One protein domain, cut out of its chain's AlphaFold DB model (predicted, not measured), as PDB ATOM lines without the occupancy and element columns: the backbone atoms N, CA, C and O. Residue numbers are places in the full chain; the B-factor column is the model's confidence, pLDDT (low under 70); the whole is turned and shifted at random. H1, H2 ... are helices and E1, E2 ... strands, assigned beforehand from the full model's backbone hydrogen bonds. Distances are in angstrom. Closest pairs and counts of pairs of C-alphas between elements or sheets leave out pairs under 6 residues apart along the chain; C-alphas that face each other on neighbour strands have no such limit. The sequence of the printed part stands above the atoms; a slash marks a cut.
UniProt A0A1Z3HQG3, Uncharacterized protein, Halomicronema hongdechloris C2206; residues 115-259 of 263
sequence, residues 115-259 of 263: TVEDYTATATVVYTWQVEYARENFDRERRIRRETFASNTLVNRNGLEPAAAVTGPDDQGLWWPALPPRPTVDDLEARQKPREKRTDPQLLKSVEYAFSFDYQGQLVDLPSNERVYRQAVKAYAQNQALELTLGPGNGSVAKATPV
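AT A GLANCE: This is residues 115 to 259 of the 263 residues of an uncharacterized protein of Halomicronema hongdechloris C2206 (UniProt A0A1Z3HQG3). A long, twisted and curled sheet of four strands, E2 E1 E3 E4, runs the length of the domain; at one end H2 packs on E1 and E3, with the small hairpin of E5 and E6 beside it. At the other end lie the link from E1 to E2 and the short helix H1, and an unnamed stretch, residues 158 to 184, runs back along the length from E2 to H1. The printed part has 145 residues, with two named helices and six named strands in the order E1 E2 H1 E3 E4 H2 E5 E6; both sheets are antiparallel and the class is mixed, helices and strands. The whole is loose and elongated, with a radius of gyration of the C-alphas of 19.7 A and spans of 60 by 35 by 26 A.

IN THESE COORDINATES: E1, residues 119 to 134, is 45.8 A long and begins at C-alpha 119 (179.721, 211.135, 257.883). E2, residues 145 to 157, is 34.3 A long and bends by 67 degrees at residue 150. E3 is residues 202 to 215, 41.3 A, and E4 residues 218 to 223, 16.2 A. H1 is residues 185 to 191, 10.2 A, beginning at C-alpha 185 (140.451, 205.993, 280.079). H2 is residues 226 to 236, 15.1 A. E5, residues 242 to 246, spans 12.2 A, and E6, residues 253 to 258, spans 14.1 A and ends at C-alpha 258 (180.403, 202.386, 249.026).

HOW THE PARTS SIT: In the large sheet E2 and E4 are edge strands. E1 and E3 are antiparallel at 155 degrees, with N 120 and O 212 2.8 A apart, within hydrogen-bond range. The hairpin E1 and E2 has N 133 and O 145 at 2.8 A; the hairpin E3 and E4 has N 215 and O 218 at 2.8 A. H2 is on one face of this sheet, making two layers, a helix over a sheet, at a height over the sheet of 8.6 A. It lies over E1 and only just over E3, with 3 C-alphas there, and runs only just slantwise to the strands, at 32 degrees to E1 on the local plane. The closest C-alphas of E1 and H2 are those of Ala 121 and Tyr 229, 5.7 A apart; those of H2 and E6 are Val 228 and Ala 256, 5.2 A. E5 and E6 form a hairpin, with N 243 and O 257 at 2.8 A. Residues 115 to 116 pair antiparallel with residues 242 to 243 of E5. H1 only grazes the large sheet, with its residues 187 to 191, and is apart from H2. Every O i to N i+4 pair is within hydrogen-bond range in H2, and 2 of 3 in H1.

THE WHOLE: The two C-alphas farthest apart, of Pro 194 and Val 259, are 60.4 A apart. The printed part has no cut, and the link from E2 to H1, 27 residues, is long. The mean pLDDT of the printed part is 95.4, and no printed residue is under 70.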
ATOM      1  N   THR A 115     181.898 212.502 247.313       93.56
ATOM      2  CA  THR A 115     182.571 211.466 248.102       93.56
ATOM      3  C   THR A 115     182.813 211.990 249.509       93.56
ATOM      4  O   THR A 115     183.368 213.075 249.669       93.56
ATOM      5  N   VAL A 116     182.383 211.227 250.510       93.88
ATOM      6  CA  VAL A 116     182.529 211.558 251.929       93.88
ATOM      7  C   VAL A 116     183.213 210.412 252.660       93.88
ATOM      8  O   VAL A 116     182.845 209.245 252.502       93.88
ATOM      9  N   GLU A 117     184.214 210.750 253.463       92.00
ATOM     10  CA  GLU A 117     184.900 209.805 254.348       92.00
ATOM     11  C   GLU A 117     184.306 209.891 255.756       92.00
ATOM     12  O   GLU A 117     183.888 208.881 256.317       92.00
ATOM     13  N   ASP A 118     184.149 211.118 256.260       93.25
ATOM     14  CA  ASP A 118     183.509 211.409 257.537       93.25
ATOM     15  C   ASP A 118     182.029 211.751 257.347       93.25
ATOM     16  O   ASP A 118     181.659 212.743 256.711       93.25
ATOM     17  N   TYR A 119     181.162 210.929 257.928       96.19
ATOM     18  CA  TYR A 119     179.721 211.135 257.883       96.19
ATOM     19  C   TYR A 119     179.020 210.581 259.122       96.19
ATOM     20  O   TYR A 119     179.524 209.732 259.860       96.19
ATOM     21  N   THR A 120     177.803 211.063 259.341       97.88
ATOM     22  CA  THR A 120     176.874 210.530 260.333       97.88
ATOM     23  C   THR A 120     175.527 210.289 259.671       97.88
ATOM     24  O   THR A 120     174.823 211.221 259.300       97.88
ATOM     25  N   ALA A 121     175.142 209.024 259.550       97.88
ATOM     26  CA  ALA A 121     173.796 208.630 259.179       97.88
ATOM     27  C   ALA A 121     172.952 208.465 260.442       97.88
ATOM     28  O   ALA A 121     173.337 207.756 261.380       97.88
ATOM     29  N   THR A 122     171.782 209.096 260.461       98.44
ATOM     30  CA  THR A 122     170.853 209.011 261.586       98.44
ATOM     31  C   THR A 122     169.494 208.470 261.170       98.44
ATOM     32  O   THR A 122     169.016 208.701 260.058       98.44
ATOM     33  N   ALA A 123     168.879 207.730 262.088       98.50
ATOM     34  CA  ALA A 123     167.486 207.323 262.001       98.50
ATOM     35  C   ALA A 123     166.797 207.642 263.331       98.50
ATOM     36  O   ALA A 123     167.045 207.002 264.359       98.50
ATOM     37  N   THR A 124     165.950 208.665 263.315       98.56
ATOM     38  CA  THR A 124     165.139 209.072 264.458       98.56
ATOM     39  C   THR A 124     163.859 208.256 264.444       98.56
ATOM     40  O   THR A 124     162.994 208.454 263.594       98.56
ATOM     41  N   VAL A 125     163.753 207.313 265.374       98.50
ATOM     42  CA  VAL A 125     162.576 206.458 265.519       98.50
ATOM     43  C   VAL A 125     161.660 207.015 266.599       98.50
ATOM     44  O   VAL A 125     162.128 207.469 267.645       98.50
ATOM     45  N   VAL A 126     160.352 206.978 266.355       98.38
ATOM     46  CA  VAL A 126     159.348 207.525 267.270       98.38
ATOM     47  C   VAL A 126     158.228 206.517 267.475       98.38
ATOM     48  O   VAL A 126     157.638 206.010 266.518       98.38
ATOM     49  N   TYR A 127     157.906 206.267 268.741       98.38
ATOM     50  CA  TYR A 127     156.656 205.648 269.157       98.38
ATOM     51  C   TYR A 127     155.672 206.724 269.572       98.38
ATOM     52  O   TYR A 127     156.018 207.574 270.386       98.38
ATOM     53  N   THR A 128     154.445 206.666 269.064       98.38
ATOM     54  CA  THR A 128     153.399 207.639 269.395       98.38
ATOM     55  C   THR A 128     152.064 206.943 269.601       98.38
ATOM     56  O   THR A 128     151.595 206.234 268.717       98.38
ATOM     57  N   TRP A 129     151.414 207.176 270.740       98.56
ATOM     58  CA  TRP A 129     150.016 206.782 270.902       98.56
ATOM     59  C   TRP A 129     149.104 207.756 270.168       98.56
ATOM     60  O   TRP A 129     149.137 208.960 270.427       98.56
ATOM     61  N   GLN A 130     148.260 207.229 269.288       98.38
ATOM     62  CA  GLN A 130     147.252 207.996 268.576       98.38
ATOM     63  C   GLN A 130     145.878 207.356 268.729       98.38
ATOM     64  O   GLN A 130     145.737 206.136 268.805       98.38
ATOM     65  N   VAL A 131     144.858 208.203 268.786       98.31
ATOM     66  CA  VAL A 131     143.463 207.783 268.843       98.31
ATOM     67  C   VAL A 131     142.658 208.599 267.851       98.31
ATOM     68  O   VAL A 131     142.876 209.802 267.691       98.31
ATOM     69  N   GLU A 132     141.701 207.946 267.212       98.19
ATOM     70  CA  GLU A 132     140.801 208.570 266.262       98.19
ATOM     71  C   GLU A 132     139.429 208.805 266.897       98.19
ATOM     72  O   GLU A 132     138.893 207.948 267.601       98.19
ATOM     73  N   TYR A 133     138.847 209.969 266.614       97.81
ATOM     74  CA  TYR A 133     137.519 210.375 267.059       97.81
ATOM     75  C   TYR A 133     136.658 210.752 265.857       97.81
ATOM     76  O   TYR A 133     137.092 211.511 264.989       97.81
ATOM     77  N   ALA A 134     135.417 210.274 265.817       97.06
ATOM     78  CA  ALA A 134     134.472 210.603 264.754       97.06
ATOM     79  C   ALA A 134     133.030 210.625 265.273       97.06
ATOM     80  O   ALA A 134     132.663 209.839 266.139       97.06
ATOM     81  N   ARG A 135     132.179 211.514 264.746       93.25
ATOM     82  CA  ARG A 135     130.789 211.665 265.231       93.25
ATOM     83  C   ARG A 135     129.830 210.560 264.789       93.25
ATOM     84  O   ARG A 135     128.929 210.191 265.531       93.25
ATOM     85  N   GLU A 136     129.995 210.059 263.572       87.44
ATOM     86  CA  GLU A 136     129.061 209.101 262.966       87.44
ATOM     87  C   GLU A 136     129.755 207.755 262.739       87.44
ATOM     88  O   GLU A 136     129.404 206.754 263.372       87.44
ATOM     89  N   ASN A 137     130.770 207.765 261.871       90.88
ATOM     90  CA  ASN A 137     131.576 206.619 261.466       90.88
ATOM     91  C   ASN A 137     133.019 207.039 261.138       90.88
ATOM     92  O   ASN A 137     133.321 208.227 261.014       90.88
ATOM     93  N   PHE A 138     133.887 206.043 260.970       92.88
ATOM     94  CA  PHE A 138     135.299 206.208 260.610       92.88
ATOM     95  C   PHE A 138     135.549 206.013 259.101       92.88
ATOM     96  O   PHE A 138     136.684 205.877 258.669       92.88
ATOM     97  N   ASP A 139     134.498 206.031 258.275       92.00
ATOM     98  CA  ASP A 139     134.618 205.752 256.833       92.00
ATOM     99  C   ASP A 139     135.081 206.977 256.029       92.00
ATOM    100  O   ASP A 139     135.511 206.878 254.880       92.00
ATOM    101  N   ARG A 140     134.936 208.177 256.605       90.25
ATOM    102  CA  ARG A 140     135.269 209.446 255.950       90.25
ATOM    103  C   ARG A 140     136.424 210.115 256.661       90.25
ATOM    104  O   ARG A 140     136.206 210.919 257.558       90.25
ATOM    105  N   GLU A 141     137.618 209.870 256.149       89.69
ATOM    106  CA  GLU A 141     138.898 210.418 256.603       89.69
ATOM    107  C   GLU A 141     138.835 211.892 257.058       89.69
ATOM    108  O   GLU A 141     139.164 212.233 258.187       89.69
ATOM    109  N   ARG A 142     138.258 212.785 256.241       90.94
ATOM    110  CA  ARG A 142     138.133 214.224 256.566       90.94
ATOM    111  C   ARG A 142     137.281 214.547 257.805       90.94
ATOM    112  O   ARG A 142     137.283 215.686 258.260       90.94
ATOM    113  N   ARG A 143     136.480 213.595 258.288       91.56
ATOM    114  CA  ARG A 143     135.638 213.720 259.489       91.56
ATOM    115  C   ARG A 143     136.283 213.085 260.721       91.56
ATOM    116  O   ARG A 143     135.714 213.203 261.805       91.56
ATOM    117  N   ILE A 144     137.423 212.421 260.553       96.44
ATOM    118  CA  ILE A 144     138.172 211.790 261.630       96.44
ATOM    119  C   ILE A 144     139.111 212.829 262.232       96.44
ATOM    120  O   ILE A 144     139.925 213.447 261.545       96.44
ATOM    121  N   ARG A 145     138.997 213.029 263.541       97.19
ATOM    122  CA  ARG A 145     139.945 213.821 264.317       97.19
ATOM    123  C   ARG A 145     140.943 212.881 264.970       97.19
ATOM    124  O   ARG A 145     140.555 212.022 265.756       97.19
ATOM    125  N   ARG A 146     142.222 213.076 264.671       96.94
ATOM    126  CA  ARG A 146     143.322 212.328 265.281       96.94
ATOM    127  C   ARG A 146     143.894 213.102 266.450       96.94
ATOM    128  O   ARG A 146     144.211 214.278 266.307       96.94
ATOM    129  N   GLU A 147     144.044 212.430 267.577       97.94
ATOM    130  CA  GLU A 147     144.691 212.973 268.765       97.94
ATOM    131  C   GLU A 147     145.923 212.155 269.109       97.94
ATOM    132  O   GLU A 147     145.858 210.930 269.215       97.94
ATOM    133  N   THR A 148     147.025 212.861 269.330       97.69
ATOM    134  CA  THR A 148     148.296 212.289 269.760       97.69
ATOM    135  C   THR A 148     148.446 212.426 271.273       97.69
ATOM    136  O   THR A 148     148.211 213.499 271.833       97.69
ATOM    137  N   PHE A 149     148.844 211.347 271.937       97.62
ATOM    138  CA  PHE A 149     149.094 211.291 273.376       97.62
ATOM    139  C   PHE A 149     150.604 211.282 273.634       97.62
ATOM    140  O   PHE A 149     151.322 212.116 273.087       97.62
ATOM    141  N   ALA A 150     151.092 210.376 274.479       98.12
ATOM    142  CA  ALA A 150     152.509 210.274 274.779       98.12
ATOM    143  C   ALA A 150     153.302 209.719 273.586       98.12
ATOM    144  O   ALA A 150     152.839 208.820 272.869       98.12
ATOM    145  N   SER A 151     154.520 210.232 273.424       98.00
ATOM    146  CA  SER A 151     155.504 209.746 272.467       98.00
ATOM    147  C   SER A 151     156.872 209.570 273.119       98.00
ATOM    148  O   SER A 151     157.228 210.304 274.037       98.00
ATOM    149  N   ASN A 152     157.627 208.589 272.631       98.44
ATOM    150  CA  ASN A 152     159.032 208.384 272.971       98.44
ATOM    151  C   ASN A 152     159.846 208.328 271.681       98.44
ATOM    152  O   ASN A 152     159.414 207.716 270.701       98.44
ATOM    153  N   THR A 153     161.038 208.912 271.707       98.06
ATOM    154  CA  THR A 153     161.914 209.046 270.539       98.06
ATOM    155  C   THR A 153     163.304 208.515 270.857       98.06
ATOM    156  O   THR A 153     163.794 208.688 271.973       98.06
ATOM    157  N   LEU A 154     163.959 207.904 269.870       98.50
ATOM    158  CA  LEU A 154     165.360 207.503 269.951       98.50
ATOM    159  C   LEU A 154     166.087 207.840 268.654       98.50
ATOM    160  O   LEU A 154     165.573 207.599 267.564       98.50
ATOM    161  N   VAL A 155     167.303 208.369 268.772       98.38
ATOM    162  CA  VAL A 155     168.165 208.632 267.618       98.38
ATOM    163  C   VAL A 155     169.166 207.496 267.483       98.38
ATOM    164  O   VAL A 155     170.035 207.314 268.335       98.38
ATOM    165  N   ASN A 156     169.060 206.761 266.385       98.31
ATOM    166  CA  ASN A 156     170.061 205.796 265.960       98.31
ATOM    167  C   ASN A 156     171.157 206.531 265.193       98.31
ATOM    168  O   ASN A 156     170.846 207.340 264.319       98.31
ATOM    169  N   ARG A 157     172.427 206.254 265.499       98.06
ATOM    170  CA  ARG A 157     173.579 206.866 264.817       98.06
ATOM    171  C   ARG A 157     174.490 205.778 264.280       98.06
ATOM    172  O   ARG A 157     174.997 204.976 265.058       98.06
ATOM    173  N   ASN A 158     174.672 205.744 262.962       96.88
ATOM    174  CA  ASN A 158     175.537 204.787 262.268       96.88
ATOM    175  C   ASN A 158     175.291 203.313 262.664       96.88
ATOM    176  O   ASN A 158     176.197 202.487 262.602       96.88
ATOM    177  N   GLY A 159     174.064 202.968 263.075       94.75
ATOM    178  CA  GLY A 159     173.690 201.610 263.487       94.75
ATOM    179  C   GLY A 159     174.256 201.156 264.836       94.75
ATOM    180  O   GLY A 159     174.026 200.012 265.226       94.75
ATOM    181  N   LEU A 160     174.959 202.030 265.558       96.38
ATOM    182  CA  LEU A 160     175.451 201.757 266.905       96.38
ATOM    183  C   LEU A 160     174.289 201.752 267.899       96.38
ATOM    184  O   LEU A 160     173.395 202.595 267.801       96.38
ATOM    185  N   GLU A 161     174.326 200.827 268.860       97.19
ATOM    186  CA  GLU A 161     173.322 200.710 269.920       97.19
ATOM    187  C   GLU A 161     173.313 201.966 270.808       97.19
ATOM    188  O   GLU A 161     174.312 202.273 271.469       97.19
ATOM    189  N   PRO A 162     172.202 202.723 270.848       97.38
ATOM    190  CA  PRO A 162     172.068 203.846 271.765       97.38
ATOM    191  C   PRO A 162     171.840 203.362 273.202       97.38
ATOM    192  O   PRO A 162     171.033 202.470 273.433       97.38
ATOM    193  N   ALA A 163     172.422 204.036 274.197       96.12
ATOM    194  CA  ALA A 163     172.262 203.662 275.612       96.12
ATOM    195  C   ALA A 163     170.805 203.678 276.128       96.12
ATOM    196  O   ALA A 163     170.491 203.021 277.114       96.12
ATOM    197  N   ALA A 164     169.923 204.450 275.487       95.38
ATOM    198  CA  ALA A 164     168.499 204.529 275.825       95.38
ATOM    199  C   ALA A 164     167.623 203.543 275.023       95.38
ATOM    200  O   ALA A 164     166.393 203.601 275.113       95.38
ATOM    201  N   ALA A 165     168.230 202.672 274.210       96.88
ATOM    202  CA  ALA A 165     167.518 201.604 273.529       96.88
ATOM    203  C   ALA A 165     166.984 200.586 274.537       96.88
ATOM    204  O   ALA A 165     167.648 200.233 275.508       96.88
ATOM    205  N   VAL A 166     165.766 200.113 274.291       96.94
ATOM    206  CA  VAL A 166     165.137 199.049 275.090       96.94
ATOM    207  C   VAL A 166     164.920 197.798 274.252       96.94
ATOM    208  O   VAL A 166     164.946 196.689 274.779       96.94
ATOM    209  N   THR A 167     164.717 197.957 272.945       94.44
ATOM    210  CA  THR A 167     164.586 196.844 272.005       94.44
ATOM    211  C   THR A 167     165.397 197.107 270.741       94.44
ATOM    212  O   THR A 167     165.582 198.256 270.339       94.44
ATOM    213  N   GLY A 168     165.879 196.042 270.104       90.69
ATOM    214  CA  GLY A 168     166.590 196.114 268.832       90.69
ATOM    215  C   GLY A 168     167.808 195.185 268.758       90.69
ATOM    216  O   GLY A 168     168.062 194.437 269.706       90.69
ATOM    217  N   PRO A 169     168.531 195.219 267.625       94.50
ATOM    218  CA  PRO A 169     168.128 195.908 266.399       94.50
ATOM    219  C   PRO A 169     166.993 195.131 265.697       94.50
ATOM    220  O   PRO A 169     166.943 193.904 265.774       94.50
ATOM    221  N   ASP A 170     166.051 195.824 265.051       94.31
ATOM    222  CA  ASP A 170     164.984 195.178 264.267       94.31
ATOM    223  C   ASP A 170     165.475 194.670 262.890       94.31
ATOM    224  O   ASP A 170     166.673 194.655 262.595       94.31
ATOM    225  N   ASP A 171     164.556 194.241 262.022       91.06
ATOM    226  CA  ASP A 171     164.853 193.777 260.660       91.06
ATOM    227  C   ASP A 171     165.421 194.882 259.745       91.06
ATOM    228  O   ASP A 171     166.191 194.598 258.821       91.06
ATOM    229  N   GLN A 172     165.134 196.148 260.052       90.81
ATOM    230  CA  GLN A 172     165.740 197.328 259.425       90.81
ATOM    231  C   GLN A 172     167.043 197.756 260.128       90.81
ATOM    232  O   GLN A 172     167.729 198.693 259.709       90.81
ATOM    233  N   GLY A 173     167.452 197.034 261.170       93.75
ATOM    234  CA  GLY A 173     168.610 197.316 262.003       93.75
ATOM    235  C   GLY A 173     168.490 198.604 262.815       93.75
ATOM    236  O   GLY A 173     169.490 199.305 262.986       93.75
ATOM    237  N   LEU A 174     167.276 198.936 263.250       97.81
ATOM    238  CA  LEU A 174     166.967 200.078 264.097       97.81
ATOM    239  C   LEU A 174     166.762 199.631 265.544       97.81
ATOM    240  O   LEU A 174     166.092 198.639 265.835       97.81
ATOM    241  N   TRP A 175     167.328 200.403 266.459       98.25
ATOM    242  CA  TRP A 175     167.077 200.325 267.887       98.25
ATOM    243  C   TRP A 175     165.910 201.232 268.252       98.25
ATOM    244  O   TRP A 175     165.776 202.336 267.713       98.25
ATOM    245  N   TRP A 176     165.085 200.784 269.193       98.25
ATOM    246  CA  TRP A 176     163.846 201.441 269.584       98.25
ATOM    247  C   TRP A 176     163.835 201.815 271.075       98.25
ATOM    248  O   TRP A 176     164.374 201.076 271.909       98.25
ATOM    249  N   PRO A 177     163.210 202.954 271.436       98.12
ATOM    250  CA  PRO A 177     163.072 203.366 272.825       98.12
ATOM    251  C   PRO A 177     162.041 202.501 273.558       98.12
ATOM    252  O   PRO A 177     161.296 201.726 272.954       98.12
ATOM    253  N   ALA A 178     161.939 202.701 274.872       97.56
ATOM    254  CA  ALA A 178     160.799 202.218 275.645       97.56
ATOM    255  C   ALA A 178     159.472 202.677 275.018       97.56
ATOM    256  O   ALA A 178     159.379 203.781 274.470       97.56
ATOM    257  N   LEU A 179     158.419 201.873 275.163       97.62
ATOM    258  CA  LEU A 179     157.077 202.303 274.779       97.62
ATOM    259  C   LEU A 179     156.628 203.486 275.655       97.62
ATOM    260  O   LEU A 179     156.816 203.436 276.873       97.62
ATOM    261  N   PRO A 180     156.022 204.538 275.073       97.62
ATOM    262  CA  PRO A 180     155.408 205.593 275.865       97.62
ATOM    263  C   PRO A 180     154.232 205.023 276.675       97.62
ATOM    264  O   PRO A 180     153.613 204.037 276.249       97.62
ATOM    265  N   PRO A 181     153.885 205.629 277.823       97.62
ATOM    266  CA  PRO A 181     152.755 205.177 278.623       97.62
ATOM    267  C   PRO A 181     151.475 205.205 277.785       97.62
ATOM    268  O   PRO A 181     151.191 206.181 277.087       97.62
ATOM    269  N   ARG A 182     150.712 204.109 277.835       98.06
ATOM    270  CA  ARG A 182     149.426 204.021 277.140       98.06
ATOM    271  C   ARG A 182     148.453 205.025 277.771       98.06
ATOM    272  O   ARG A 182     148.365 205.043 278.999       98.06
ATOM    273  N   PRO A 183     147.722 205.830 276.975       98.00
ATOM    274  CA  PRO A 183     146.749 206.767 277.523       98.00
ATOM    275  C   PRO A 183     145.673 206.031 278.324       98.00
ATOM    276  O   PRO A 183     145.213 204.956 277.923       98.00
ATOM    277  N   THR A 184     145.296 206.616 279.457       97.88
ATOM    278  CA  THR A 184     144.283 206.070 280.365       97.88
ATOM    279  C   THR A 184     142.871 206.351 279.856       97.88
ATOM    280  O   THR A 184     142.682 207.154 278.946       97.88
ATOM    281  N   VAL A 185     141.854 205.705 280.434       97.31
ATOM    282  CA  VAL A 185     140.451 205.993 280.079       97.31
ATOM    283  C   VAL A 185     140.130 207.474 280.300       97.31
ATOM    284  O   VAL A 185     139.588 208.105 279.392       97.31
ATOM    285  N   ASP A 186     140.565 208.035 281.427       97.75
ATOM    286  CA  ASP A 186     140.342 209.437 281.784       97.75
ATOM    287  C   ASP A 186     140.986 210.397 280.772       97.75
ATOM    288  O   ASP A 186     140.341 211.344 280.320       97.75
ATOM    289  N   ASP A 187     142.224 210.122 280.332       97.75
ATOM    290  CA  ASP A 187     142.900 210.924 279.299       97.75
ATOM    291  C   ASP A 187     142.100 210.958 277.993       97.75
ATOM    292  O   ASP A 187     142.047 211.974 277.291       97.75
ATOM    293  N   LEU A 188     141.510 209.819 277.634       97.88
ATOM    294  CA  LEU A 188     140.775 209.666 276.389       97.88
ATOM    295  C   LEU A 188     139.401 210.343 276.464       97.88
ATOM    296  O   LEU A 188     138.993 211.005 275.509       97.88
ATOM    297  N   GLU A 189     138.694 210.201 277.583       96.19
ATOM    298  CA  GLU A 189     137.404 210.857 277.811       96.19
ATOM    299  C   GLU A 189     137.554 212.378 277.896       96.19
ATOM    300  O   GLU A 189     136.772 213.103 277.279       96.19
ATOM    301  N   ALA A 190     138.616 212.872 278.540       97.06
ATOM    302  CA  ALA A 190     138.917 214.300 278.626       97.06
ATOM    303  C   ALA A 190     139.098 214.965 277.248       97.06
ATOM    304  O   ALA A 190     138.820 216.154 277.085       97.06
ATOM    305  N   ARG A 191     139.554 214.211 276.238       96.44
ATOM    306  CA  ARG A 191     139.737 214.708 274.863       96.44
ATOM    307  C   ARG A 191     138.557 214.429 273.936       96.44
ATOM    308  O   ARG A 191     138.564 214.916 272.798       96.44
ATOM    309  N   GLN A 192     137.568 213.652 274.365       97.00
ATOM    310  CA  GLN A 192     136.414 213.275 273.553       97.00
ATOM    311  C   GLN A 192     135.376 214.399 273.525       97.00
ATOM    312  O   GLN A 192     134.986 214.932 274.561       97.00
ATOM    313  N   LYS A 193     134.887 214.768 272.335       96.56
ATOM    314  CA  LYS A 193     133.819 215.774 272.223       96.56
ATOM    315  C   LYS A 193     132.436 215.118 272.283       96.56
ATOM    316  O   LYS A 193     132.290 213.938 271.954       96.56
ATOM    317  N   PRO A 194     131.383 215.885 272.623       94.56
ATOM    318  CA  PRO A 194     130.023 215.365 272.628       94.56
ATOM    319  C   PRO A 194     129.645 214.721 271.292       94.56
ATOM    320  O   PRO A 194     129.864 215.304 270.224       94.56
ATOM    321  N   ARG A 195     129.019 213.540 271.377       92.81
ATOM    322  CA  ARG A 195     128.585 212.708 270.240       92.81
ATOM    323  C   ARG A 195     129.719 212.152 269.375       92.81
ATOM    324  O   ARG A 195     129.438 211.660 268.291       92.81
ATOM    325  N   GLU A 196     130.973 212.224 269.808       96.06
ATOM    326  CA  GLU A 196     132.045 211.471 269.159       96.06
ATOM    327  C   GLU A 196     132.069 210.032 269.672       96.06
ATOM    328  O   GLU A 196     131.822 209.767 270.845       96.06
ATOM    329  N   LYS A 197     132.390 209.109 268.777       95.25
ATOM    330  CA  LYS A 197     132.901 207.776 269.070       95.25
ATOM    331  C   LYS A 197     134.415 207.806 268.915       95.25
ATOM    332  O   LYS A 197     134.955 208.678 268.232       95.25
ATOM    333  N   ARG A 198     135.083 206.837 269.529       95.94
ATOM    334  CA  ARG A 198     136.537 206.745 269.598       95.94
ATOM    335  C   ARG A 198     136.997 205.346 269.199       95.94
ATOM    336  O   ARG A 198     136.284 204.384 269.482       95.94
ATOM    337  N   THR A 199     138.163 205.235 268.576       96.50
ATOM    338  CA  THR A 199     138.857 203.951 268.400       96.50
ATOM    339  C   THR A 199     139.631 203.549 269.660       96.50
ATOM    340  O   THR A 199     139.790 204.328 270.605       96.50
ATOM    341  N   ASP A 200     140.134 202.318 269.697       96.94
ATOM    342  CA  ASP A 200     141.143 201.962 270.692       96.94
ATOM    343  C   ASP A 200     142.449 202.725 270.427       96.94
ATOM    344  O   ASP A 200     142.783 202.963 269.263       96.94
ATOM    345  N   PRO A 201     143.218 203.091 271.472       98.00
ATOM    346  CA  PRO A 201     144.544 203.665 271.288       98.00
ATOM    347  C   PRO A 201     145.426 202.765 270.429       98.00
ATOM    348  O   PRO A 201     145.616 201.589 270.747       98.00
ATOM    349  N   GLN A 202     145.986 203.342 269.371       98.12
ATOM    350  CA  GLN A 202     146.901 202.679 268.455       98.12
ATOM    351  C   GLN A 202     148.314 203.210 268.664       98.12
ATOM    352  O   GLN A 202     148.528 204.416 268.803       98.12
ATOM    353  N   LEU A 203     149.286 202.301 268.691       98.12
ATOM    354  CA  LEU A 203     150.693 202.664 268.752       98.12
ATOM    355  C   LEU A 203     151.218 202.835 267.328       98.12
ATOM    356  O   LEU A 203     151.366 201.859 266.594       98.12
ATOM    357  N   LEU A 204     151.524 204.070 266.958       98.00
ATOM    358  CA  LEU A 204     152.149 204.394 265.687       98.00
ATOM    359  C   LEU A 204     153.670 204.360 265.811       98.00
ATOM    360  O   LEU A 204     154.239 204.802 266.813       98.00
ATOM    361  N   LYS A 205     154.307 203.851 264.757       96.81
ATOM    362  CA  LYS A 205     155.756 203.854 264.570       96.81
ATOM    363  C   LYS A 205     156.095 204.761 263.395       96.81
ATOM    364  O   LYS A 205     155.492 204.618 262.333       96.81
ATOM    365  N   SER A 206     157.065 205.649 263.560       97.25
ATOM    366  CA  SER A 206     157.613 206.439 262.456       97.25
ATOM    367  C   SER A 206     159.130 206.493 262.527       97.25
ATOM    368  O   SER A 206     159.711 206.392 263.608       97.25
ATOM    369  N   VAL A 207     159.760 206.650 261.364       98.12
ATOM    370  CA  VAL A 207     161.212 206.770 261.238       98.12
ATOM    371  C   VAL A 207     161.535 207.934 260.317       98.12
ATOM    372  O   VAL A 207     161.036 207.999 259.194       98.12
ATOM    373  N   GLU A 208     162.382 208.835 260.796       98.25
ATOM    374  CA  GLU A 208     162.929 209.942 260.022       98.25
ATOM    375  C   GLU A 208     164.421 209.710 259.809       98.25
ATOM    376  O   GLU A 208     165.175 209.518 260.763       98.25
ATOM    377  N   TYR A 209     164.845 209.708 258.548       98.38
ATOM    378  CA  TYR A 209     166.233 209.472 258.173       98.38
ATOM    379  C   TYR A 209     166.909 210.785 257.802       98.38
ATOM    380  O   TYR A 209     166.375 211.553 256.997       98.38
ATOM    381  N   ALA A 210     168.110 210.998 258.325       98.25
ATOM    382  CA  ALA A 210     168.957 212.123 257.959       98.25
ATOM    383  C   ALA A 210     170.410 211.675 257.778       98.25
ATOM    384  O   ALA A 210     170.828 210.613 258.253       98.25
ATOM    385  N   PHE A 211     171.166 212.472 257.040       98.06
ATOM    386  CA  PHE A 211     172.549 212.195 256.707       98.06
ATOM    387  C   PHE A 211     173.351 213.489 256.792       98.06
ATOM    388  O   PHE A 211     173.082 214.440 256.053       98.06
ATOM    389  N   SER A 212     174.341 213.499 257.680       97.38
ATOM    390  CA  SER A 212     175.192 214.653 257.943       97.38
ATOM    391  C   SER A 212     176.630 214.388 257.491       97.38
ATOM    392  O   SER A 212     177.177 213.318 257.763       97.38
ATOM    393  N   PHE A 213     177.248 215.347 256.806       95.44
ATOM    394  CA  PHE A 213     178.606 215.245 256.260       95.44
ATOM    395  C   PHE A 213     179.228 216.630 256.070       95.44
ATOM    396  O   PHE A 213     178.512 217.629 255.986       95.44
ATOM    397  N   ASP A 214     180.557 216.700 256.003       92.31
ATOM    398  CA  ASP A 214     181.236 217.937 255.613       92.31
ATOM    399  C   ASP A 214     181.170 218.129 254.094       92.31
ATOM    400  O   ASP A 214     181.485 217.228 253.314       92.31
ATOM    401  N   TYR A 215     180.765 219.322 253.674       86.69
ATOM    402  CA  TYR A 215     180.806 219.750 252.288       86.69
ATOM    403  C   TYR A 215     181.451 221.131 252.204       86.69
ATOM    404  O   TYR A 215     180.876 222.130 252.633       86.69
ATOM    405  N   GLN A 216     182.656 221.188 251.630       84.94
ATOM    406  CA  GLN A 216     183.434 222.424 251.472       84.94
ATOM    407  C   GLN A 216     183.696 223.155 252.807       84.94
ATOM    408  O   GLN A 216     183.676 224.386 252.862       84.94
ATOM    409  N   GLY A 217     183.949 222.407 253.888       85.88
ATOM    410  CA  GLY A 217     184.212 222.960 255.219       85.88
ATOM    411  C   GLY A 217     182.959 223.426 255.965       85.88
ATOM    412  O   GLY A 217     183.070 224.136 256.968       85.88
ATOM    413  N   GLN A 218     181.769 223.085 255.464       89.19
ATOM    414  CA  GLN A 218     180.504 223.283 256.158       89.19
ATOM    415  C   GLN A 218     179.866 221.934 256.459       89.19
ATOM    416  O   GLN A 218     179.661 221.120 255.561       89.19
ATOM    417  N   LEU A 219     179.477 221.727 257.718       93.31
ATOM    418  CA  LEU A 219     178.646 220.591 258.089       93.31
ATOM    419  C   LEU A 219     177.247 220.786 257.499       93.31
ATOM    420  O   LEU A 219     176.537 221.728 257.859       93.31
ATOM    421  N   VAL A 220     176.855 219.881 256.610       93.56
ATOM    422  CA  VAL A 220     175.531 219.845 255.995       93.56
ATOM    423  C   VAL A 220     174.762 218.675 256.590       93.56
ATOM    424  O   VAL A 220     175.297 217.575 256.685       93.56
ATOM    425  N   ASP A 221     173.509 218.909 256.969       95.88
ATOM    426  CA  ASP A 221     172.573 217.869 257.390       95.88
ATOM    427  C   ASP A 221     171.377 217.850 256.441       95.88
ATOM    428  O   ASP A 221     170.702 218.867 256.261       95.88
ATOM    429  N   LEU A 222     171.149 216.710 255.789       96.44
ATOM    430  CA  LEU A 222     170.118 216.562 254.769       96.44
ATOM    431  C   LEU A 222     169.162 215.417 255.104       96.44
ATOM    432  O   LEU A 222     169.603 214.351 255.547       96.44
ATOM    433  N   PRO A 223     167.857 215.569 254.808       97.69
ATOM    434  CA  PRO A 223     166.928 214.455 254.881       97.69
ATOM    435  C   PRO A 223     167.339 213.358 253.897       97.69
ATOM    436  O   PRO A 223     167.904 213.607 252.825       97.69
ATOM    437  N   SER A 224     167.034 212.118 254.255       97.25
ATOM    438  CA  SER A 224     167.363 210.956 253.441       97.25
ATOM    439  C   SER A 224     166.299 209.864 253.565       97.25
ATOM    440  O   SER A 224     165.130 210.137 253.829       97.25
ATOM    441  N   ASN A 225     166.673 208.618 253.292       96.88
ATOM    442  CA  ASN A 225     165.784 207.470 253.292       96.88
ATOM    443  C   ASN A 225     166.464 206.231 253.886       96.88
ATOM    444  O   ASN A 225     167.686 206.174 254.042       96.88
ATOM    445  N   GLU A 226     165.655 205.208 254.155       96.75
ATOM    446  CA  GLU A 226     166.094 203.937 254.733       96.75
ATOM    447  C   GLU A 226     167.276 203.317 253.979       96.75
ATOM    448  O   GLU A 226     168.234 202.860 254.598       96.75
ATOM    449  N   ARG A 227     167.254 203.312 252.639       96.38
ATOM    450  CA  ARG A 227     168.304 202.657 251.844       96.38
ATOM    451  C   ARG A 227     169.654 203.327 252.051       96.38
ATOM    452  O   ARG A 227     170.650 202.623 252.194       96.38
ATOM    453  N   VAL A 228     169.683 204.658 252.087       97.12
ATOM    454  CA  VAL A 228     170.902 205.427 252.372       97.12
ATOM    455  C   VAL A 228     171.407 205.112 253.773       97.12
ATOM    456  O   VAL A 228     172.575 204.762 253.919       97.12
ATOM    457  N   TYR A 229     170.525 205.131 254.777       97.69
ATOM    458  CA  TYR A 229     170.889 204.772 256.146       97.69
ATOM    459  C   TYR A 229     171.486 203.357 256.223       97.69
ATOM    460  O   TYR A 229     172.580 203.181 256.747       97.69
ATOM    461  N   ARG A 230     170.843 202.344 255.622       96.69
ATOM    462  CA  ARG A 230     171.351 200.957 255.620       96.69
ATOM    463  C   ARG A 230     172.712 200.820 254.944       96.69
ATOM    464  O   ARG A 230     173.539 200.047 255.422       96.69
ATOM    465  N   GLN A 231     172.940 201.517 253.831       96.44
ATOM    466  CA  GLN A 231     174.246 201.503 253.165       96.44
ATOM    467  C   GLN A 231     175.311 202.176 254.026       96.44
ATOM    468  O   GLN A 231     176.401 201.633 254.181       96.44
ATOM    469  N   ALA A 232     174.965 203.294 254.658       96.56
ATOM    470  CA  ALA A 232     175.865 204.013 255.538       96.56
ATOM    471  C   ALA A 232     176.256 203.205 256.776       96.56
ATOM    472  O   ALA A 232     177.429 203.144 257.107       96.56
ATOM    473  N   VAL A 233     175.311 202.508 257.413       96.44
ATOM    474  CA  VAL A 233     175.611 201.606 258.539       96.44
ATOM    475  C   VAL A 233     176.599 200.510 258.128       96.44
ATOM    476  O   VAL A 233     177.548 200.223 258.855       96.44
ATOM    477  N   LYS A 234     176.402 199.901 256.950       95.06
ATOM    478  CA  LYS A 234     177.301 198.855 256.437       95.06
ATOM    479  C   LYS A 234     178.703 199.390 256.151       95.06
ATOM    480  O   LYS A 234     179.674 198.754 256.545       95.06
ATOM    481  N   ALA A 235     178.793 200.539 255.484       95.81
ATOM    482  CA  ALA A 235     180.062 201.178 255.159       95.81
ATOM    483  C   ALA A 235     180.791 201.666 256.422       95.81
ATOM    484  O   ALA A 235     181.995 201.458 256.550       95.81
ATOM    485  N   TYR A 236     180.062 202.211 257.401       95.12
ATOM    486  CA  TYR A 236     180.624 202.683 258.666       95.12
ATOM    487  C   TYR A 236     181.274 201.545 259.458       95.12
ATOM    488  O   TYR A 236     182.396 201.686 259.933       95.12
ATOM    489  N   ALA A 237     180.628 200.375 259.520       93.44
ATOM    490  CA  ALA A 237     181.198 199.187 260.162       93.44
ATOM    491  C   ALA A 237     182.523 198.714 259.525       93.44
ATOM    492  O   ALA A 237     183.281 197.980 260.156       93.44
ATOM    493  N   GLN A 238     182.800 199.124 258.285       94.50
ATOM    494  CA  GLN A 238     184.004 198.783 257.526       94.50
ATOM    495  C   GLN A 238     184.977 199.967 257.386       94.50
ATOM    496  O   GLN A 238     185.995 199.823 256.715       94.50
ATOM    497  N   ASN A 239     184.690 201.120 258.009       93.50
ATOM    498  CA  ASN A 239     185.411 202.385 257.808       93.50
ATOM    499  C   ASN A 239     185.540 202.770 256.321       93.50
ATOM    500  O   ASN A 239     186.593 203.214 255.865       93.50
ATOM    501  N   GLN A 240     184.476 202.551 255.548       95.12
ATOM    502  CA  GLN A 240     184.459 202.784 254.111       95.12
ATOM    503  C   GLN A 240     183.826 204.139 253.771       95.12
ATOM    504  O   GLN A 240     182.757 204.491 254.284       95.12
ATOM    505  N   ALA A 241     184.471 204.862 252.854       95.38
ATOM    506  CA  ALA A 241     183.947 206.087 252.267       95.38
ATOM    507  C   ALA A 241     182.689 205.820 251.424       95.38
ATOM    508  O   ALA A 241     182.504 204.735 250.857       95.38
ATOM    509  N   LEU A 242     181.832 206.832 251.305       96.44
ATOM    510  CA  LEU A 242     180.599 206.776 250.527       96.44
ATOM    511  C   LEU A 242     180.621 207.801 249.400       96.44
ATOM    512  O   LEU A 242     180.927 208.967 249.615       96.44
ATOM    513  N   GLU A 243     180.201 207.382 248.213       96.19
ATOM    514  CA  GLU A 243     179.755 208.285 247.162       96.19
ATOM    515  C   GLU A 243     178.252 208.537 247.342       96.19
ATOM    516  O   GLU A 243     177.430 207.617 247.286       96.19
ATOM    517  N   LEU A 244     177.892 209.790 247.595       95.31
ATOM    518  CA  LEU A 244     176.521 210.254 247.759       95.31
ATOM    519  C   LEU A 244     176.006 210.798 246.435       95.31
ATOM    520  O   LEU A 244     176.701 211.556 245.771       95.31
ATOM    521  N   THR A 245     174.760 210.487 246.094       94.31
ATOM    522  CA  THR A 245     174.016 211.193 245.046       94.31
ATOM    523  C   THR A 245     173.001 212.111 245.706       94.31
ATOM    524  O   THR A 245     172.115 211.641 246.434       94.31
ATOM    525  N   LEU A 246     173.109 213.412 245.445       92.69
ATOM    526  CA  LEU A 246     172.189 214.401 245.997       92.69
ATOM    527  C   LEU A 246     170.871 214.443 245.209       92.69
ATOM    528  O   LEU A 246     170.820 214.226 243.996       92.69
ATOM    529  N   GLY A 247     169.778 214.688 245.927       88.88
ATOM    530  CA  GLY A 247     168.444 214.856 245.367       88.88
ATOM    531  C   GLY A 247     168.253 216.208 244.668       88.88
ATOM    532  O   GLY A 247     169.162 217.040 244.630       88.88
ATOM    533  N   PRO A 248     167.054 216.469 244.116       85.31
ATOM    534  CA  PRO A 248     166.755 217.719 243.425       85.31
ATOM    535  C   PRO A 248     167.075 218.958 244.270       85.31
ATOM    536  O   PRO A 248     166.666 219.053 245.427       85.31
ATOM    537  N   GLY A 249     167.810 219.908 243.685       80.88
ATOM    538  CA  GLY A 249     168.226 221.136 244.369       80.88
ATOM    539  C   GLY A 249     169.142 220.907 245.576       80.88
ATOM    540  O   GLY A 249     169.226 221.789 246.423       80.88
ATOM    541  N   ASN A 250     169.781 219.735 245.675       81.50
ATOM    542  CA  ASN A 250     170.636 219.320 246.790       81.50
ATOM    543  C   ASN A 250     169.930 219.333 248.154       81.50
ATOM    544  O   ASN A 250     170.566 219.480 249.192       81.50
ATOM    545  N   GLY A 251     168.602 219.170 248.155       89.00
ATOM    546  CA  GLY A 251     167.785 219.212 249.369       89.00
ATOM    547  C   GLY A 251     167.689 217.886 250.128       89.00
ATOM    548  O   GLY A 251     167.012 217.836 251.149       89.00
ATOM    549  N   SER A 252     168.293 216.806 249.627       94.44
ATOM    550  CA  SER A 252     168.278 215.481 250.257       94.44
ATOM    551  C   SER A 252     169.435 214.611 249.768       94.44
ATOM    552  O   SER A 252     169.999 214.865 248.702       94.44
ATOM    553  N   VAL A 253     169.762 213.547 250.503       95.75
ATOM    554  CA  VAL A 253     170.623 212.469 249.991       95.75
ATOM    555  C   VAL A 253     169.731 211.379 249.413       95.75
ATOM    556  O   VAL A 253     168.995 210.709 250.143       95.75
ATOM    557  N   ALA A 254     169.780 211.206 248.092       94.75
ATOM    558  CA  ALA A 254     168.922 210.268 247.373       94.75
ATOM    559  C   ALA A 254     169.493 208.843 247.370       94.75
ATOM    560  O   ALA A 254     168.739 207.869 247.460       94.75
ATOM    561  N   LYS A 255     170.820 208.717 247.281       95.62
ATOM    562  CA  LYS A 255     171.536 207.438 247.209       95.62
ATOM    563  C   LYS A 255     172.898 207.559 247.888       95.62
ATOM    564  O   LYS A 255     173.505 208.622 247.851       95.62
ATOM    565  N   ALA A 256     173.371 206.456 248.460       96.00
ATOM    566  CA  ALA A 256     174.739 206.298 248.930       96.00
ATOM    567  C   ALA A 256     175.277 204.957 248.431       96.00
ATOM    568  O   ALA A 256     174.578 203.938 248.503       96.00
ATOM    569  N   THR A 257     176.495 204.965 247.906       95.25
ATOM    570  CA  THR A 257     177.202 203.769 247.447       95.25
ATOM    571  C   THR A 257     178.590 203.708 248.065       95.25
ATOM    572  O   THR A 257     179.261 204.735 248.109       95.25
ATOM    573  N   PRO A 258     179.044 202.534 248.526       93.44
ATOM    574  CA  PRO A 258     180.403 202.386 249.026       93.44
ATOM    575  C   PRO A 258     181.410 202.669 247.911       93.44
ATOM    576  O   PRO A 258     181.261 202.153 246.800       93.44
ATOM    577  N   VAL A 259     182.437 203.466 248.200       91.00
ATOM    578  CA  VAL A 259     183.553 203.657 247.269       91.00
ATOM    579  C   VAL A 259     184.372 202.377 247.290       91.00
ATOM    580  O   VAL A 259     184.946 202.026 248.320       91.00
TER     581      VAL A 259